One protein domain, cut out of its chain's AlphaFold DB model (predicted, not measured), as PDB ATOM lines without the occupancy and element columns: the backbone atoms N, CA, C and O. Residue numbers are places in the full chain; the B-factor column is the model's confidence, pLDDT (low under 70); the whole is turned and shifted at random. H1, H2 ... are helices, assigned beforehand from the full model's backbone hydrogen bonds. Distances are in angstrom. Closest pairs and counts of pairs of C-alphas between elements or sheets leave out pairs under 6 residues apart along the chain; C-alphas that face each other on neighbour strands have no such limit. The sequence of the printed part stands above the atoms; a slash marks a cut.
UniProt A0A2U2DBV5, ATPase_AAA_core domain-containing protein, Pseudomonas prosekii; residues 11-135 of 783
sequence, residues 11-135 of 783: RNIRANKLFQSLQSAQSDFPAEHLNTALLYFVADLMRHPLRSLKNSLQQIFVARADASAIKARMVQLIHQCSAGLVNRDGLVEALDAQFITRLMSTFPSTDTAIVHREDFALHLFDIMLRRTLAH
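This is residues 11 to 135 of the 783 residues of the protein "ATPase_AAA_core domain-containing protein" of Pseudomonas prosekii (UniProt A0A2U2DBV5). One helix, H2, runs through the core between two long helices: H7 lies beside it on one side, nearly in line but running the opposite way, and H3 crosses it on the other side. H1 crosses H7 and reaches the first residues of H2 with its last ones, H5 stands across the beginning of H3, the short H4 and H6 lie farther out, and a wide loop, residues 48 to 66, makes one end of the longest axis. The 125 printed residues hold seven named helices, H1 to H7 in order along the chain, and no named strand; the class is all helix. The whole is compact, with a radius of gyration of the C-alphas of 14.1 A and spans of 40 by 28 by 26 A.

Find C-alpha 11 at (-39.656, -9.150, -10.075); from there H1 runs through residues 11 to 23, 18.1 A long. Go on to C-alpha 34 at (-23.287, 4.424, -2.100), where H2 begins; it takes residues 34 to 47 over 20.2 A. H3 is residues 67 to 82, 22.0 A long. After it look for three shorter helices: H4 at residues 89 to 94, H5 at 97 to 105 and H6 at 112 to 115. H7, residues 120 to 135, runs 22.5 A to C-alpha 135 at (-34.543, 7.981, 1.670).

Begin at H2, the hub, which touches three helices. It touches H7 at a shallow tilt of 23 degrees, opposite ways; their closest C-alphas, of Asn 35 and Thr 132, are 6.1 A apart. With residues 40 to 44 alone it touches H3, about perpendicular at 78 degrees, closest at the C-alphas of Asp 44 and Met 74, 6.1 A. H1 touches H2 with residues 22 to 23 alone, closest at the C-alphas of Gln 23 and Leu 34, 7.3 A. H1 also touches H7 at a steep tilt of 64 degrees, with the C-alphas of Ala 15 and Leu 124 closest at 5.2 A. H3 touches H5 with residues 67 to 71 alone, closest at the C-alphas of Ala 67 and Ala 97, 5.2 A. H4 is close to H3 but not clearly touching, its nearest C-alphas those of Val 75 and Val 92, 6.1 A. H6 is likewise close to H1 but not clearly touching, at the C-alphas of Arg 11 and Ile 114, 7.5 A. H3 and H7 are apart. In H1, H2, H3, H4, H5 and H7 every O i to N i+4 pair is within hydrogen-bond range; H6 is too short for such a pair.

The C-alphas farthest apart are those of Lys 54 and Gly 84, 41.4 A. The printed part has no cut. The link from H2 to H3, 19 residues, is long; those from H4 to H5 and from H6 to H7 are tight. The mean pLDDT of the printed part is 78.6; look for values under 70 at residues 31 to 32, 49 to 65 and 108 to 118.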
ATOM      1  N   ARG A  11     -40.695 -10.062  -9.577       72.62
ATOM      2  CA  ARG A  11     -39.656  -9.150 -10.075       72.62
ATOM      3  C   ARG A  11     -39.275  -8.127  -9.004       72.62
ATOM      4  O   ARG A  11     -38.083  -7.981  -8.749       72.62
ATOM      5  N   ASN A  12     -40.251  -7.538  -8.308       76.00
ATOM      6  CA  ASN A  12     -40.018  -6.564  -7.233       76.00
ATOM      7  C   ASN A  12     -39.220  -7.200  -6.089       76.00
ATOM      8  O   ASN A  12     -38.235  -6.631  -5.620       76.00
ATOM      9  N   ILE A  13     -39.599  -8.410  -5.659       77.50
ATOM     10  CA  ILE A  13     -38.895  -9.134  -4.586       77.50
ATOM     11  C   ILE A  13     -37.431  -9.372  -4.968       77.50
ATOM     12  O   ILE A  13     -36.530  -9.169  -4.152       77.50
ATOM     13  N   ARG A  14     -37.172  -9.795  -6.207       78.69
ATOM     14  CA  ARG A  14     -35.812 -10.107  -6.666       78.69
ATOM     15  C   ARG A  14     -34.971  -8.865  -6.924       78.69
ATOM     16  O   ARG A  14     -33.802  -8.874  -6.558       78.69
ATOM     17  N   ALA A  15     -35.549  -7.806  -7.483       81.88
ATOM     18  CA  ALA A  15     -34.880  -6.518  -7.620       81.88
ATOM     19  C   ALA A  15     -34.500  -5.945  -6.245       81.88
ATOM     20  O   ALA A  15     -33.362  -5.532  -6.050       81.88
ATOM     21  N   ASN A  16     -35.398  -6.034  -5.257       83.69
ATOM     22  CA  ASN A  16     -35.111  -5.625  -3.880       83.69
ATOM     23  C   ASN A  16     -33.990  -6.453  -3.238       83.69
ATOM     24  O   ASN A  16     -33.100  -5.881  -2.611       83.69
ATOM     25  N   LYS A  17     -33.999  -7.783  -3.408       83.38
ATOM     26  CA  LYS A  17     -32.917  -8.652  -2.914       83.38
ATOM     27  C   LYS A  17     -31.576  -8.308  -3.558       83.38
ATOM     28  O   LYS A  17     -30.577  -8.203  -2.856       83.38
ATOM     29  N   LEU A  18     -31.561  -8.108  -4.874       84.94
ATOM     30  CA  LEU A  18     -30.354  -7.736  -5.603       84.94
ATOM     31  C   LEU A  18     -29.837  -6.363  -5.162       84.94
ATOM     32  O   LEU A  18     -28.642  -6.220  -4.930       84.94
ATOM     33  N   PHE A  19     -30.722  -5.382  -4.964       88.25
ATOM     34  CA  PHE A  19     -30.334  -4.077  -4.434       88.25
ATOM     35  C   PHE A  19     -29.717  -4.188  -3.032       88.25
ATOM     36  O   PHE A  19     -28.639  -3.649  -2.806       88.25
ATOM     37  N   GLN A  20     -30.317  -4.970  -2.129       87.06
ATOM     38  CA  GLN A  20     -29.744  -5.237  -0.802       87.06
ATOM     39  C   GLN A  20     -28.376  -5.932  -0.882       87.06
ATOM     40  O   GLN A  20     -27.460  -5.582  -0.141       87.06
ATOM     41  N   SER A  21     -28.203  -6.894  -1.796       85.62
ATOM     42  CA  SER A  21     -26.903  -7.536  -2.024       85.62
ATOM     43  C   SER A  21     -25.855  -6.546  -2.536       85.62
ATOM     44  O   SER A  21     -24.726  -6.559  -2.053       85.62
ATOM     45  N   LEU A  22     -26.221  -5.650  -3.454       86.88
ATOM     46  CA  LEU A  22     -25.330  -4.593  -3.941       86.88
ATOM     47  C   LEU A  22     -24.946  -3.610  -2.823       86.88
ATOM     48  O   LEU A  22     -23.777  -3.255  -2.712       86.88
ATOM     49  N   GLN A  23     -25.891  -3.232  -1.956       87.62
ATOM     50  CA  GLN A  23     -25.628  -2.377  -0.789       87.62
ATOM     51  C   GLN A  23     -24.719  -3.047   0.253       87.62
ATOM     52  O   GLN A  23     -24.009  -2.358   0.978       87.62
ATOM     53  N   SER A  24     -24.713  -4.382   0.328       84.62
ATOM     54  CA  SER A  24     -23.840  -5.126   1.248       84.62
ATOM     55  C   SER A  24     -22.376  -5.210   0.796       84.62
ATOM     56  O   SER A  24     -21.520  -5.660   1.560       84.62
ATOM     57  N   ALA A  25     -22.065  -4.794  -0.438       82.00
ATOM     58  CA  ALA A  25     -20.694  -4.767  -0.923       82.00
ATOM     59  C   ALA A  25     -19.879  -3.724  -0.144       82.00
ATOM     60  O   ALA A  25     -20.202  -2.539  -0.145       82.00
ATOM     61  N   GLN A  26     -18.793  -4.165   0.500       74.94
ATOM     62  CA  GLN A  26     -17.929  -3.282   1.282       74.94
ATOM     63  C   GLN A  26     -17.412  -2.119   0.421       74.94
ATOM     64  O   GLN A  26     -16.862  -2.324  -0.672       74.94
ATOM     65  N   SER A  27     -17.575  -0.904   0.930       78.00
ATOM     66  CA  SER A  27     -17.201   0.326   0.245       78.00
ATOM     67  C   SER A  27     -16.698   1.367   1.232       78.00
ATOM     68  O   SER A  27     -17.202   1.418   2.352       78.00
ATOM     69  N   ASP A  28     -15.785   2.220   0.779       75.44
ATOM     70  CA  ASP A  28     -15.273   3.359   1.548       75.44
ATOM     71  C   ASP A  28     -16.078   4.646   1.272       75.44
ATOM     72  O   ASP A  28     -15.627   5.751   1.568       75.44
ATOM     73  N   PHE A  29     -17.275   4.527   0.675       77.19
ATOM     74  CA  PHE A  29     -18.115   5.683   0.372       77.19
ATOM     75  C   PHE A  29     -18.629   6.361   1.649       77.19
ATOM     76  O   PHE A  29     -19.025   5.678   2.599       77.19
ATOM     77  N   PRO A  30     -18.750   7.702   1.642       70.06
ATOM     78  CA  PRO A  30     -19.652   8.404   2.548       70.06
ATOM     79  C   PRO A  30     -21.065   7.808   2.470       70.06
ATOM     80  O   PRO A  30     -21.494   7.358   1.403       70.06
ATOM     81  N   ALA A  31     -21.809   7.841   3.579       63.81
ATOM     82  CA  ALA A  31     -23.133   7.213   3.689       63.81
ATOM     83  C   ALA A  31     -24.131   7.649   2.590       63.81
ATOM     84  O   ALA A  31     -25.004   6.878   2.207       63.81
ATOM     85  N   GLU A  32     -23.968   8.855   2.047       67.56
ATOM     86  CA  GLU A  32     -24.806   9.475   1.009       67.56
ATOM     87  C   GLU A  32     -24.438   9.100  -0.443       67.56
ATOM     88  O   GLU A  32     -25.196   9.365  -1.378       67.56
ATOM     89  N   HIS A  33     -23.281   8.471  -0.674       82.81
ATOM     90  CA  HIS A  33     -22.750   8.242  -2.026       82.81
ATOM     91  C   HIS A  33     -22.964   6.822  -2.559       82.81
ATOM     92  O   HIS A  33     -22.987   6.636  -3.777       82.81
ATOM     93  N   LEU A  34     -23.173   5.828  -1.689       88.75
ATOM     94  CA  LEU A  34     -23.287   4.424  -2.100       88.75
ATOM     95  C   LEU A  34     -24.458   4.193  -3.068       88.75
ATOM     96  O   LEU A  34     -24.260   3.652  -4.153       88.75
ATOM     97  N   ASN A  35     -25.669   4.632  -2.719       90.62
ATOM     98  CA  ASN A  35     -26.858   4.422  -3.556       90.62
ATOM     99  C   ASN A  35     -26.722   5.096  -4.932       90.62
ATOM    100  O   ASN A  35     -27.032   4.490  -5.960       90.62
ATOM    101  N   THR A  36     -26.178   6.315  -4.954       91.38
ATOM    102  CA  THR A  36     -25.860   7.057  -6.183       91.38
ATOM    103  C   THR A  36     -24.850   6.284  -7.044       91.38
ATOM    104  O   THR A  36     -25.084   6.088  -8.237       91.38
ATOM    105  N   ALA A  37     -23.768   5.764  -6.450       92.06
ATOM    106  CA  ALA A  37     -22.779   4.944  -7.155       92.06
ATOM    107  C   ALA A  37     -23.407   3.688  -7.782       92.06
ATOM    108  O   ALA A  37     -23.124   3.353  -8.934       92.06
ATOM    109  N   LEU A  38     -24.285   3.008  -7.035       92.19
ATOM    110  CA  LEU A  38     -24.990   1.814  -7.500       92.19
ATOM    111  C   LEU A  38     -25.929   2.120  -8.679       92.19
ATOM    112  O   LEU A  38     -26.003   1.322  -9.614       92.19
ATOM    113  N   LEU A  39     -26.609   3.272  -8.675       93.94
ATOM    114  CA  LEU A  39     -27.455   3.714  -9.790       93.94
ATOM    115  C   LEU A  39     -26.646   3.931 -11.072       93.94
ATOM    116  O   LEU A  39     -27.016   3.401 -12.120       93.94
ATOM    117  N   TYR A  40     -25.519   4.644 -10.990       94.31
ATOM    118  CA  TYR A  40     -24.626   4.840 -12.139       94.31
ATOM    119  C   TYR A  40     -24.008   3.528 -12.631       94.31
ATOM    120  O   TYR A  40     -23.833   3.348 -13.836       94.31
ATOM    121  N   PHE A  41     -23.719   2.591 -11.726       91.06
ATOM    122  CA  PHE A  41     -23.225   1.265 -12.087       91.06
ATOM    123  C   PHE A  41     -24.266   0.471 -12.889       91.06
ATOM    124  O   PHE A  41     -23.959  -0.028 -13.970       91.06
ATOM    125  N   VAL A  42     -25.512   0.389 -12.408       89.19
ATOM    126  CA  VAL A  42     -26.594  -0.294 -13.141       89.19
ATOM    127  C   VAL A  42     -26.870   0.396 -14.481       89.19
ATOM    128  O   VAL A  42     -27.034  -0.284 -15.494       89.19
ATOM    129  N   ALA A  43     -26.843   1.730 -14.519       90.69
ATOM    130  CA  ALA A  43     -27.019   2.497 -15.747       90.69
ATOM    131  C   ALA A  43     -25.909   2.244 -16.786       90.69
ATOM    132  O   ALA A  43     -26.214   2.097 -17.972       90.69
ATOM    133  N   ASP A  44     -24.638   2.140 -16.372       89.00
ATOM    134  CA  ASP A  44     -23.531   1.771 -17.273       89.00
ATOM    135  C   ASP A  44     -23.765   0.391 -17.900       89.00
ATOM    136  O   ASP A  44     -23.676   0.237 -19.121       89.00
ATOM    137  N   LEU A  45     -24.148  -0.599 -17.085       80.12
ATOM    138  CA  LEU A  45     -24.428  -1.956 -17.564       80.12
ATOM    139  C   LEU A  45     -25.577  -1.989 -18.582       80.12
ATOM    140  O   LEU A  45     -25.523  -2.745 -19.553       80.12
ATOM    141  N   MET A  46     -26.603  -1.153 -18.395       82.19
ATOM    142  CA  MET A  46     -27.721  -1.025 -19.335       82.19
ATOM    143  C   MET A  46     -27.303  -0.406 -20.673       82.19
ATOM    144  O   MET A  46     -27.779  -0.838 -21.723       82.19
ATOM    145  N   ARG A  47     -26.424   0.602 -20.647       81.75
ATOM    146  CA  ARG A  47     -25.956   1.308 -21.853       81.75
ATOM    147  C   ARG A  47     -24.917   0.511 -22.640       81.75
ATOM    148  O   ARG A  47     -24.777   0.711 -23.846       81.75
ATOM    149  N   HIS A  48     -24.219  -0.409 -21.979       77.00
ATOM    150  CA  HIS A  48     -23.161  -1.219 -22.576       77.00
ATOM    151  C   HIS A  48     -23.403  -2.728 -22.376       77.00
ATOM    152  O   HIS A  48     -22.577  -3.404 -21.755       77.00
ATOM    153  N   PRO A  49     -24.500  -3.295 -22.925       63.91
ATOM    154  CA  PRO A  49     -24.794  -4.714 -22.775       63.91
ATOM    155  C   PRO A  49     -23.725  -5.560 -23.481       63.91
ATOM    156  O   PRO A  49     -23.412  -5.360 -24.659       63.91
ATOM    157  N   LEU A  50     -23.161  -6.537 -22.769       55.34
ATOM    158  CA  LEU A  50     -22.189  -7.471 -23.338       55.34
ATOM    159  C   LEU A  50     -22.900  -8.429 -24.308       55.34
ATOM    160  O   LEU A  50     -23.852  -9.115 -23.944       55.34
ATOM    161  N   ARG A  51     -22.438  -8.483 -25.566       49.06
ATOM    162  CA  ARG A  51     -23.017  -9.355 -26.604       49.06
ATOM    163  C   ARG A  51     -22.900 -10.831 -26.199       49.06
ATOM    164  O   ARG A  51     -21.815 -11.406 -26.232       49.06
ATOM    165  N   SER A  52     -24.032 -11.456 -25.891       45.22
ATOM    166  CA  SER A  52     -24.179 -12.912 -25.874       45.22
ATOM    167  C   SER A  52     -24.058 -13.461 -27.303       45.22
ATOM    168  O   SER A  52     -24.622 -12.904 -28.242       45.22
ATOM    169  N   LEU A  53     -23.330 -14.569 -27.484       44.03
ATOM    170  CA  LEU A  53     -23.117 -15.262 -28.771       44.03
ATOM    171  C   LEU A  53     -24.403 -15.854 -29.396       44.03
ATOM    172  O   LEU A  53     -24.332 -16.493 -30.446       44.03
ATOM    173  N   LYS A  54     -25.580 -15.656 -28.788       42.66
ATOM    174  CA  LYS A  54     -26.880 -16.024 -29.362       42.66
ATOM    175  C   LYS A  54     -27.766 -14.785 -29.491       42.66
ATOM    176  O   LYS A  54     -28.106 -14.150 -28.501       42.66
ATOM    177  N   ASN A  55     -28.127 -14.473 -30.732       43.22
ATOM    178  CA  ASN A  55     -28.983 -13.358 -31.134       43.22
ATOM    179  C   ASN A  55     -30.336 -13.344 -30.396       43.22
ATOM    180  O   ASN A  55     -31.253 -14.053 -30.796       43.22
ATOM    181  N   SER A  56     -30.472 -12.482 -29.390       41.19
ATOM    182  CA  SER A  56     -31.695 -11.728 -29.076       41.19
ATOM    183  C   SER A  56     -31.372 -10.635 -28.049       41.19
ATOM    184  O   SER A  56     -30.456 -10.789 -27.244       41.19
ATOM    185  N   LEU A  57     -32.104  -9.526 -28.122       43.53
ATOM    186  CA  LEU A  57     -31.978  -8.321 -27.302       43.53
ATOM    187  C   LEU A  57     -31.927  -8.585 -25.778       43.53
ATOM    188  O   LEU A  57     -32.547  -9.515 -25.275       43.53
ATOM    189  N   GLN A  58     -31.167  -7.715 -25.094       51.34
ATOM    190  CA  GLN A  58     -31.038  -7.493 -23.642       51.34
ATOM    191  C   GLN A  58     -30.724  -8.707 -22.734       51.34
ATOM    192  O   GLN A  58     -31.588  -9.273 -22.074       51.34
ATOM    193  N   GLN A  59     -29.429  -9.008 -22.573       53.50
ATOM    194  CA  GLN A  59     -28.889  -9.725 -21.407       53.50
ATOM    195  C   GLN A  59     -27.817  -8.841 -20.755       53.50
ATOM    196  O   GLN A  59     -26.763  -8.612 -21.339       53.50
ATOM    197  N   ILE A  60     -28.107  -8.298 -19.571       53.97
ATOM    198  CA  ILE A  60     -27.333  -7.188 -18.972       53.97
ATOM    199  C   ILE A  60     -26.178  -7.686 -18.092       53.97
ATOM    200  O   ILE A  60     -25.181  -6.997 -17.903       53.97
ATOM    201  N   PHE A  61     -26.256  -8.934 -17.628       57.88
ATOM    202  CA  PHE A  61     -25.328  -9.494 -16.650       57.88
ATOM    203  C   PHE A  61     -24.641 -10.740 -17.215       57.88
ATOM    204  O   PHE A  61     -24.938 -11.868 -16.828       57.88
ATOM    205  N   VAL A  62     -23.749 -10.549 -18.188       51.41
ATOM    206  CA  VAL A  62     -22.859 -11.615 -18.674       51.41
ATOM    207  C   VAL A  62     -21.436 -11.276 -18.244       51.41
ATOM    208  O   VAL A  62     -20.937 -10.191 -18.508       51.41
ATOM    209  N   ALA A  63     -20.795 -12.194 -17.525       50.78
ATOM    210  CA  ALA A  63     -19.461 -12.026 -16.961       50.78
ATOM    211  C   ALA A  63     -18.382 -11.720 -18.027       50.78
ATOM    212  O   ALA A  63     -18.427 -12.281 -19.122       50.78
ATOM    213  N   ARG A  64     -17.364 -10.931 -17.616       53.16
ATOM    214  CA  ARG A  64     -16.125 -10.486 -18.319       53.16
ATOM    215  C   ARG A  64     -16.098  -9.030 -18.822       53.16
ATOM    216  O   ARG A  64     -15.677  -8.774 -19.945       53.16
ATOM    217  N   ALA A  65     -16.457  -8.070 -17.975       60.38
ATOM    218  CA  ALA A  65     -16.014  -6.684 -18.150       60.38
ATOM    219  C   ALA A  65     -14.786  -6.401 -17.266       60.38
ATOM    220  O   ALA A  65     -14.706  -6.891 -16.142       60.38
ATOM    221  N   ASP A  66     -13.826  -5.629 -17.776       80.44
ATOM    222  CA  ASP A  66     -12.736  -5.080 -16.965       80.44
ATOM    223  C   ASP A  66     -13.309  -4.012 -16.020       80.44
ATOM    224  O   ASP A  66     -13.929  -3.042 -16.470       80.44
ATOM    225  N   ALA A  67     -13.104  -4.192 -14.713       85.81
ATOM    226  CA  ALA A  67     -13.560  -3.265 -13.684       85.81
ATOM    227  C   ALA A  67     -13.020  -1.840 -13.902       85.81
ATOM    228  O   ALA A  67     -13.721  -0.865 -13.631       85.81
ATOM    229  N   SER A  68     -11.813  -1.711 -14.464       87.50
ATOM    230  CA  SER A  68     -11.208  -0.416 -14.799       87.50
ATOM    231  C   SER A  68     -11.964   0.285 -15.930       87.50
ATOM    232  O   SER A  68     -12.181   1.496 -15.882       87.50
ATOM    233  N   ALA A  69     -12.427  -0.479 -16.924       87.19
ATOM    234  CA  ALA A  69     -13.216   0.041 -18.034       87.19
ATOM    235  C   ALA A  69     -14.629   0.455 -17.596       87.19
ATOM    236  O   ALA A  69     -15.120   1.486 -18.050       87.19
ATOM    237  N   ILE A  70     -15.273  -0.311 -16.704       88.38
ATOM    238  CA  ILE A  70     -16.558   0.083 -16.094       88.38
ATOM    239  C   ILE A  70     -16.383   1.379 -15.302       88.38
ATOM    240  O   ILE A  70     -17.134   2.322 -15.522       88.38
ATOM    241  N   LYS A  71     -15.357   1.464 -14.441       92.00
ATOM    242  CA  LYS A  71     -15.058   2.689 -13.688       92.00
ATOM    243  C   LYS A  71     -14.928   3.894 -14.623       92.00
ATOM    244  O   LYS A  71     -15.567   4.912 -14.383       92.00
ATOM    245  N   ALA A  72     -14.134   3.787 -15.689       91.62
ATOM    246  CA  ALA A  72     -13.923   4.894 -16.624       91.62
ATOM    247  C   ALA A  72     -15.233   5.372 -17.278       91.62
ATOM    248  O   ALA A  72     -15.477   6.576 -17.356       91.62
ATOM    249  N   ARG A  73     -16.104   4.444 -17.697       92.44
ATOM    250  CA  ARG A  73     -17.411   4.791 -18.274       92.44
ATOM    251  C   ARG A  73     -18.386   5.352 -17.244       92.44
ATOM    252  O   ARG A  73     -19.087   6.308 -17.557       92.44
ATOM    253  N   MET A  74     -18.398   4.825 -16.019       93.38
ATOM    254  CA  MET A  74     -19.186   5.389 -14.920       93.38
ATOM    255  C   MET A  74     -18.777   6.834 -14.632       93.38
ATOM    256  O   MET A  74     -19.645   7.690 -14.532       93.38
ATOM    257  N   VAL A  75     -17.475   7.128 -14.555       93.81
ATOM    258  CA  VAL A  75     -16.970   8.497 -14.354       93.81
ATOM    259  C   VAL A  75     -17.410   9.416 -15.496       93.81
ATOM    260  O   VAL A  75     -17.907  10.512 -15.249       93.81
ATOM    261  N   GLN A  76     -17.313   8.954 -16.747       93.38
ATOM    262  CA  GLN A  76     -17.814   9.706 -17.899       93.38
ATOM    263  C   GLN A  76     -19.326   9.970 -17.798       93.38
ATOM    264  O   GLN A  76     -19.768  11.087 -18.060       93.38
ATOM    265  N   LEU A  77     -20.111   8.964 -17.406       93.19
ATOM    266  CA  LEU A  77     -21.562   9.070 -17.263       93.19
ATOM    267  C   LEU A  77     -21.957  10.029 -16.132       93.19
ATOM    268  O   LEU A  77     -22.874  10.829 -16.317       93.19
ATOM    269  N   ILE A  78     -21.235   9.996 -15.007       94.12
ATOM    270  CA  ILE A  78     -21.402  10.942 -13.896       94.12
ATOM    271  C   ILE A  78     -21.150  12.360 -14.396       94.12
ATOM    272  O   ILE A  78     -22.042  13.188 -14.273       94.12
ATOM    273  N   HIS A  79     -20.012  12.634 -15.042       93.25
ATOM    274  CA  HIS A  79     -19.722  13.973 -15.567       93.25
ATOM    275  C   HIS A  79     -20.756  14.451 -16.598       93.25
ATOM    276  O   HIS A  79     -21.134  15.620 -16.593       93.25
ATOM    277  N   GLN A  80     -21.255  13.563 -17.466       91.69
ATOM    278  CA  GLN A  80     -22.310  13.896 -18.432       91.69
ATOM    279  C   GLN A  80     -23.626  14.297 -17.751       91.69
ATOM    280  O   GLN A  80     -24.307  15.227 -18.199       91.69
ATOM    281  N   CYS A  81     -23.999  13.593 -16.681       90.81
ATOM    282  CA  CYS A  81     -25.232  13.861 -15.945       90.81
ATOM    283  C   CYS A  81     -25.084  15.046 -14.983       90.81
ATOM    284  O   CYS A  81     -26.032  15.801 -14.805       90.81
ATOM    285  N   SER A  82     -23.897  15.248 -14.413       88.75
ATOM    286  CA  SER A  82     -23.635  16.261 -13.395       88.75
ATOM    287  C   SER A  82     -23.224  17.624 -13.950       88.75
ATOM    288  O   SER A  82     -23.261  18.579 -13.186       88.75
ATOM    289  N   ALA A  83     -22.843  17.723 -15.234       82.44
ATOM    290  CA  ALA A  83     -22.298  18.903 -15.926       82.44
ATOM    291  C   ALA A  83     -22.944  20.257 -15.539       82.44
ATOM    292  O   ALA A  83     -23.841  20.737 -16.224       82.44
ATOM    293  N   GLY A  84     -22.465  20.872 -14.451       75.00
ATOM    294  CA  GLY A  84     -22.967  22.141 -13.905       75.00
ATOM    295  C   GLY A  84     -24.212  22.044 -13.009       75.00
ATOM    296  O   GLY A  84     -24.594  23.045 -12.417       75.00
ATOM    297  N   LEU A  85     -24.817  20.862 -12.870       81.25
ATOM    298  CA  LEU A  85     -26.044  20.637 -12.097       81.25
ATOM    299  C   LEU A  85     -25.775  20.242 -10.644       81.25
ATOM    300  O   LEU A  85     -26.445  20.718  -9.736       81.25
ATOM    301  N   VAL A  86     -24.813  19.344 -10.415       85.12
ATOM    302  CA  VAL A  86     -24.509  18.796  -9.084       85.12
ATOM    303  C   VAL A  86     -23.007  18.531  -8.981       85.12
ATOM    304  O   VAL A  86     -22.415  17.966  -9.901       85.12
ATOM    305  N   ASN A  87     -22.371  18.888  -7.861       85.88
ATOM    306  CA  ASN A  87     -20.987  18.479  -7.612       85.88
ATOM    307  C   ASN A  87     -20.947  17.003  -7.167       85.88
ATOM    308  O   ASN A  87     -21.539  16.633  -6.155       85.88
ATOM    309  N   ARG A  88     -20.236  16.165  -7.932       88.75
ATOM    310  CA  ARG A  88     -20.020  14.735  -7.655       88.75
ATOM    311  C   ARG A  88     -18.531  14.368  -7.570       88.75
ATOM    312  O   ARG A  88     -18.199  13.188  -7.661       88.75
ATOM    313  N   ASP A  89     -17.636  15.335  -7.372       84.56
ATOM    314  CA  ASP A  89     -16.182  15.114  -7.369       84.56
ATOM    315  C   ASP A  89     -15.774  14.093  -6.298       84.56
ATOM    316  O   ASP A  89     -15.095  13.114  -6.599       84.56
ATOM    317  N   GLY A  90     -16.318  14.213  -5.081       83.69
ATOM    318  CA  GLY A  90     -16.066  13.249  -4.001       83.69
ATOM    319  C   GLY A  90     -16.571  11.825  -4.286       83.69
ATOM    320  O   GLY A  90     -16.016  10.857  -3.771       83.69
ATOM    321  N   LEU A  91     -17.598  11.660  -5.131       87.25
ATOM    322  CA  LEU A  91     -18.047  10.342  -5.600       87.25
ATOM    323  C   LEU A  91     -17.076   9.776  -6.648       87.25
ATOM    324  O   LEU A  91     -16.744   8.591  -6.600       87.25
ATOM    325  N   VAL A  92     -16.619  10.614  -7.583       88.75
ATOM    326  CA  VAL A  92     -15.651  10.240  -8.628       88.75
ATOM    327  C   VAL A  92     -14.307   9.834  -8.016       88.75
ATOM    328  O   VAL A  92     -13.729   8.829  -8.434       88.75
ATOM    329  N   GLU A  93     -13.841  10.564  -7.003       86.50
ATOM    330  CA  GLU A  93     -12.608  10.265  -6.265       86.50
ATOM    331  C   GLU A  93     -12.697   8.944  -5.490       86.50
ATOM    332  O   GLU A  93     -11.748   8.157  -5.504       86.50
ATOM    333  N   ALA A  94     -13.848   8.663  -4.868       85.00
ATOM    334  CA  ALA A  94     -14.079   7.445  -4.091       85.00
ATOM    335  C   ALA A  94     -14.330   6.186  -4.951       85.00
ATOM    336  O   ALA A  94     -14.266   5.067  -4.443       85.00
ATOM    337  N   LEU A  95     -14.616   6.325  -6.252       88.44
ATOM    338  CA  LEU A  95     -14.824   5.181  -7.145       88.44
ATOM    339  C   LEU A  95     -13.507   4.443  -7.427       88.44
ATOM    340  O   LEU A  95     -12.616   4.959  -8.104       88.44
ATOM    341  N   ASP A  96     -13.406   3.179  -7.015       87.12
ATOM    342  CA  ASP A  96     -12.246   2.319  -7.277       87.12
ATOM    343  C   ASP A  96     -12.609   1.008  -8.017       87.12
ATOM    344  O   ASP A  96     -13.752   0.550  -8.023       87.12
ATOM    345  N   ALA A  97     -11.623   0.392  -8.682       86.81
ATOM    346  CA  ALA A  97     -11.835  -0.830  -9.467       86.81
ATOM    347  C   ALA A  97     -12.087  -2.084  -8.602       86.81
ATOM    348  O   ALA A  97     -12.708  -3.043  -9.070       86.81
ATOM    349  N   GLN A  98     -11.637  -2.107  -7.343       87.38
ATOM    350  CA  GLN A  98     -11.903  -3.207  -6.414       87.38
ATOM    351  C   GLN A  98     -13.370  -3.208  -5.973       87.38
ATOM    352  O   GLN A  98     -13.982  -4.274  -5.926       87.38
ATOM    353  N   PHE A  99     -13.960  -2.039  -5.716       88.06
ATOM    354  CA  PHE A  99     -15.384  -1.870  -5.447       88.06
ATOM    355  C   PHE A  99     -16.225  -2.389  -6.614       88.06
ATOM    356  O   PHE A  99     -17.093  -3.236  -6.411       88.06
ATOM    357  N   ILE A 100     -15.901  -1.992  -7.850       88.44
ATOM    358  CA  ILE A 100     -16.579  -2.513  -9.048       88.44
ATOM    359  C   ILE A 100     -16.436  -4.037  -9.152       88.44
ATOM    360  O   ILE A 100     -17.412  -4.732  -9.429       88.44
ATOM    361  N   THR A 101     -15.251  -4.584  -8.866       86.50
ATOM    362  CA  THR A 101     -15.030  -6.042  -8.850       86.50
ATOM    363  C   THR A 101     -15.925  -6.738  -7.817       86.50
ATOM    364  O   THR A 101     -16.509  -7.784  -8.112       86.50
ATOM    365  N   ARG A 102     -16.090  -6.147  -6.625       86.56
ATOM    366  CA  ARG A 102     -17.002  -6.650  -5.587       86.56
ATOM    367  C   ARG A 102     -18.459  -6.606  -6.050       86.56
ATOM    368  O   ARG A 102     -19.134  -7.624  -5.930       86.56
ATOM    369  N   LEU A 103     -18.920  -5.511  -6.659       85.88
ATOM    370  CA  LEU A 103     -20.270  -5.433  -7.236       85.88
ATOM    371  C   LEU A 103     -20.495  -6.490  -8.319       85.88
ATOM    372  O   LEU A 103     -21.520  -7.158  -8.346       85.88
ATOM    373  N   MET A 104     -19.520  -6.710  -9.199       80.38
ATOM    374  CA  MET A 104     -19.631  -7.754 -10.218       80.38
ATOM    375  C   MET A 104     -19.746  -9.159  -9.605       80.38
ATOM    376  O   MET A 104     -20.403 -10.028 -10.182       80.38
ATOM    377  N   SER A 105     -19.150  -9.386  -8.431       78.44
ATOM    378  CA  SER A 105     -19.187 -10.674  -7.729       78.44
ATOM    379  C   SER A 105     -20.528 -11.002  -7.058       78.44
ATOM    380  O   SER A 105     -20.741 -12.160  -6.706       78.44
ATOM    381  N   THR A 106     -21.460 -10.046  -6.933       76.12
ATOM    382  CA  THR A 106     -22.793 -10.287  -6.340       76.12
ATOM    383  C   THR A 106     -23.812 -10.860  -7.335       76.12
ATOM    384  O   THR A 106     -24.831 -11.422  -6.936       76.12
ATOM    385  N   PHE A 107     -23.560 -10.755  -8.643       70.94
ATOM    386  CA  PHE A 107     -24.480 -11.244  -9.681       70.94
ATOM    387  C   PHE A 107     -24.514 -12.773  -9.854       70.94
ATOM    388  O   PHE A 107     -25.615 -13.302 -10.016       70.94
ATOM    389  N   PRO A 108     -23.390 -13.519  -9.783       59.97
ATOM    390  CA  PRO A 108     -23.386 -14.980  -9.920       59.97
ATOM    391  C   PRO A 108     -24.240 -15.734  -8.887       59.97
ATOM    392  O   PRO A 108     -24.679 -16.845  -9.166       59.97
ATOM    393  N   SER A 109     -24.491 -15.149  -7.710       57.69
ATOM    394  CA  SER A 109     -25.358 -15.716  -6.662       57.69
ATOM    395  C   SER A 109     -26.851 -15.410  -6.847       57.69
ATOM    396  O   SER A 109     -27.668 -15.829  -6.028       57.69
ATOM    397  N   THR A 110     -27.228 -14.677  -7.899       62.03
ATOM    398  CA  THR A 110     -28.612 -14.260  -8.172       62.03
ATOM    399  C   THR A 110     -29.246 -15.182  -9.221       62.03
ATOM    400  O   THR A 110     -28.577 -15.601 -10.160       62.03
ATOM    401  N   ASP A 111     -30.538 -15.514  -9.083       63.84
ATOM    402  CA  ASP A 111     -31.250 -16.409 -10.012       63.84
ATOM    403  C   ASP A 111     -31.201 -15.881 -11.461       63.84
ATOM    404  O   ASP A 111     -31.885 -14.916 -11.829       63.84
ATOM    405  N   THR A 112     -30.385 -16.545 -12.282       63.34
ATOM    406  CA  THR A 112     -30.066 -16.160 -13.661       63.34
ATOM    407  C   THR A 112     -31.309 -16.104 -14.547       63.34
ATOM    408  O   THR A 112     -31.392 -15.257 -15.434       63.34
ATOM    409  N   ALA A 113     -32.338 -16.913 -14.276       63.41
ATOM    410  CA  ALA A 113     -33.534 -16.982 -15.112       63.41
ATOM    411  C   ALA A 113     -34.363 -15.683 -15.122       63.41
ATOM    412  O   ALA A 113     -35.058 -15.414 -16.103       63.41
ATOM    413  N   ILE A 114     -34.309 -14.870 -14.057       64.19
ATOM    414  CA  ILE A 114     -35.035 -13.586 -13.999       64.19
ATOM    415  C   ILE A 114     -34.146 -12.396 -14.330       64.19
ATOM    416  O   ILE A 114     -34.613 -11.467 -14.980       64.19
ATOM    417  N   VAL A 115     -32.867 -12.462 -13.977       64.62
ATOM    418  CA  VAL A 115     -31.869 -11.446 -14.331       64.62
ATOM    419  C   VAL A 115     -31.683 -11.330 -15.858       64.62
ATOM    420  O   VAL A 115     -31.318 -10.271 -16.363       64.62
ATOM    421  N   HIS A 116     -31.982 -12.400 -16.605       66.19
ATOM    422  CA  HIS A 116     -31.983 -12.428 -18.073       66.19
ATOM    423  C   HIS A 116     -33.332 -12.079 -18.727       66.19
ATOM    424  O   HIS A 116     -33.449 -12.207 -19.945       66.19
ATOM    425  N   ARG A 117     -34.361 -11.684 -17.965       67.56
ATOM    426  CA  ARG A 117     -35.621 -11.213 -18.560       67.56
ATOM    427  C   ARG A 117     -35.437  -9.830 -19.182       67.56
ATOM    428  O   ARG A 117     -34.740  -8.984 -18.625       67.56
ATOM    429  N   GLU A 118     -36.123  -9.616 -20.300       66.12
ATOM    430  CA  GLU A 118     -36.240  -8.313 -20.961       66.12
ATOM    431  C   GLU A 118     -36.741  -7.253 -19.957       66.12
ATOM    432  O   GLU A 118     -37.586  -7.554 -19.104       66.12
ATOM    433  N   ASP A 119     -36.146  -6.057 -20.005       73.81
ATOM    434  CA  ASP A 119     -36.414  -4.894 -19.144       73.81
ATOM    435  C   ASP A 119     -36.079  -5.014 -17.642       73.81
ATOM    436  O   ASP A 119     -36.226  -4.038 -16.902       73.81
ATOM    437  N   PHE A 120     -35.559  -6.153 -17.155       78.06
ATOM    438  CA  PHE A 120     -35.298  -6.335 -15.715       78.06
ATOM    439  C   PHE A 120     -34.344  -5.286 -15.120       78.06
ATOM    440  O   PHE A 120     -34.543  -4.866 -13.985       78.06
ATOM    441  N   ALA A 121     -33.319  -4.834 -15.851       79.12
ATOM    442  CA  ALA A 121     -32.398  -3.832 -15.306       79.12
ATOM    443  C   ALA A 121     -32.990  -2.423 -15.256       79.12
ATOM    444  O   ALA A 121     -32.671  -1.690 -14.327       79.12
ATOM    445  N   LEU A 122     -33.854  -2.052 -16.208       83.56
ATOM    446  CA  LEU A 122     -34.582  -0.783 -16.129       83.56
ATOM    447  C   LEU A 122     -35.513  -0.801 -14.913       83.56
ATOM    448  O   LEU A 122     -35.542   0.152 -14.143       83.56
ATOM    449  N   HIS A 123     -36.178  -1.933 -14.681       83.88
ATOM    450  CA  HIS A 123     -37.006  -2.148 -13.499       83.88
ATOM    451  C   HIS A 123     -36.190  -2.135 -12.187       83.88
ATOM    452  O   HIS A 123     -36.597  -1.516 -11.204       83.88
ATOM    453  N   LEU A 124     -35.003  -2.760 -12.162       85.88
ATOM    454  CA  LEU A 124     -34.065  -2.674 -11.035       85.88
ATOM    455  C   LEU A 124     -33.640  -1.223 -10.778       85.88
ATOM    456  O   LEU A 124     -33.670  -0.779  -9.632       85.88
ATOM    457  N   PHE A 125     -33.276  -0.490 -11.834       90.38
ATOM    458  CA  PHE A 125     -32.914   0.921 -11.760       90.38
ATOM    459  C   PHE A 125     -34.059   1.760 -11.180       90.38
ATOM    460  O   PHE A 125     -33.816   2.536 -10.265       90.38
ATOM    461  N   ASP A 126     -35.302   1.571 -11.632       88.31
ATOM    462  CA  ASP A 126     -36.463   2.309 -11.113       88.31
ATOM    463  C   ASP A 126     -36.699   2.045  -9.615       88.31
ATOM    464  O   ASP A 126     -36.967   2.979  -8.856       88.31
ATOM    465  N   ILE A 127     -36.568   0.789  -9.169       87.44
ATOM    466  CA  ILE A 127     -36.700   0.415  -7.749       87.44
ATOM    467  C   ILE A 127     -35.593   1.055  -6.910       87.44
ATOM    468  O   ILE A 127     -35.863   1.619  -5.844       87.44
ATOM    469  N   MET A 128     -34.348   0.979  -7.383       90.31
ATOM    470  CA  MET A 128     -33.203   1.599  -6.716       90.31
ATOM    471  C   MET A 128     -33.369   3.113  -6.648       90.31
ATOM    472  O   MET A 128     -33.164   3.702  -5.587       90.31
ATOM    473  N   LEU A 129     -33.783   3.737  -7.753       92.00
ATOM    474  CA  LEU A 129     -33.954   5.178  -7.854       92.00
ATOM    475  C   LEU A 129     -35.057   5.641  -6.912       92.00
ATOM    476  O   LEU A 129     -34.830   6.574  -6.154       92.00
ATOM    477  N   ARG A 130     -36.210   4.958  -6.883       89.06
ATOM    478  CA  ARG A 130     -37.293   5.288  -5.948       89.06
ATOM    479  C   ARG A 130     -36.820   5.268  -4.504       89.06
ATOM    480  O   ARG A 130     -37.073   6.217  -3.774       89.06
ATOM    481  N   ARG A 131     -36.121   4.208  -4.091       87.19
ATOM    482  CA  ARG A 131     -35.616   4.085  -2.715       87.19
ATOM    483  C   ARG A 131     -34.582   5.154  -2.384       87.19
ATOM    484  O   ARG A 131     -34.640   5.732  -1.305       87.19
ATOM    485  N   THR A 132     -33.676   5.421  -3.320       89.69
ATOM    486  CA  THR A 132     -32.638   6.454  -3.190       89.69
ATOM    487  C   THR A 132     -33.278   7.831  -3.044       89.69
ATOM    488  O   THR A 132     -33.000   8.547  -2.090       89.69
ATOM    489  N   LEU A 133     -34.205   8.187  -3.935       89.44
ATOM    490  CA  LEU A 133     -34.920   9.460  -3.895       89.44
ATOM    491  C   LEU A 133     -35.761   9.620  -2.624       89.44
ATOM    492  O   LEU A 133     -35.701  10.676  -1.994       89.44
ATOM    493  N   ALA A 134     -36.464   8.572  -2.188       87.69
ATOM    494  CA  ALA A 134     -37.273   8.624  -0.976       87.69
ATOM    495  C   ALA A 134     -36.423   8.799   0.296       87.69
ATOM    496  O   ALA A 134     -36.696   9.682   1.109       87.69
ATOM    497  N   HIS A 135     -35.371   7.993   0.460       86.00
ATOM    498  CA  HIS A 135     -34.543   7.981   1.670       86.00
ATOM    499  C   HIS A 135     -33.552   9.158   1.722       86.00
ATOM    500  O   HIS A 135     -33.456   9.882   2.724       86.00
TER     501      HIS A 135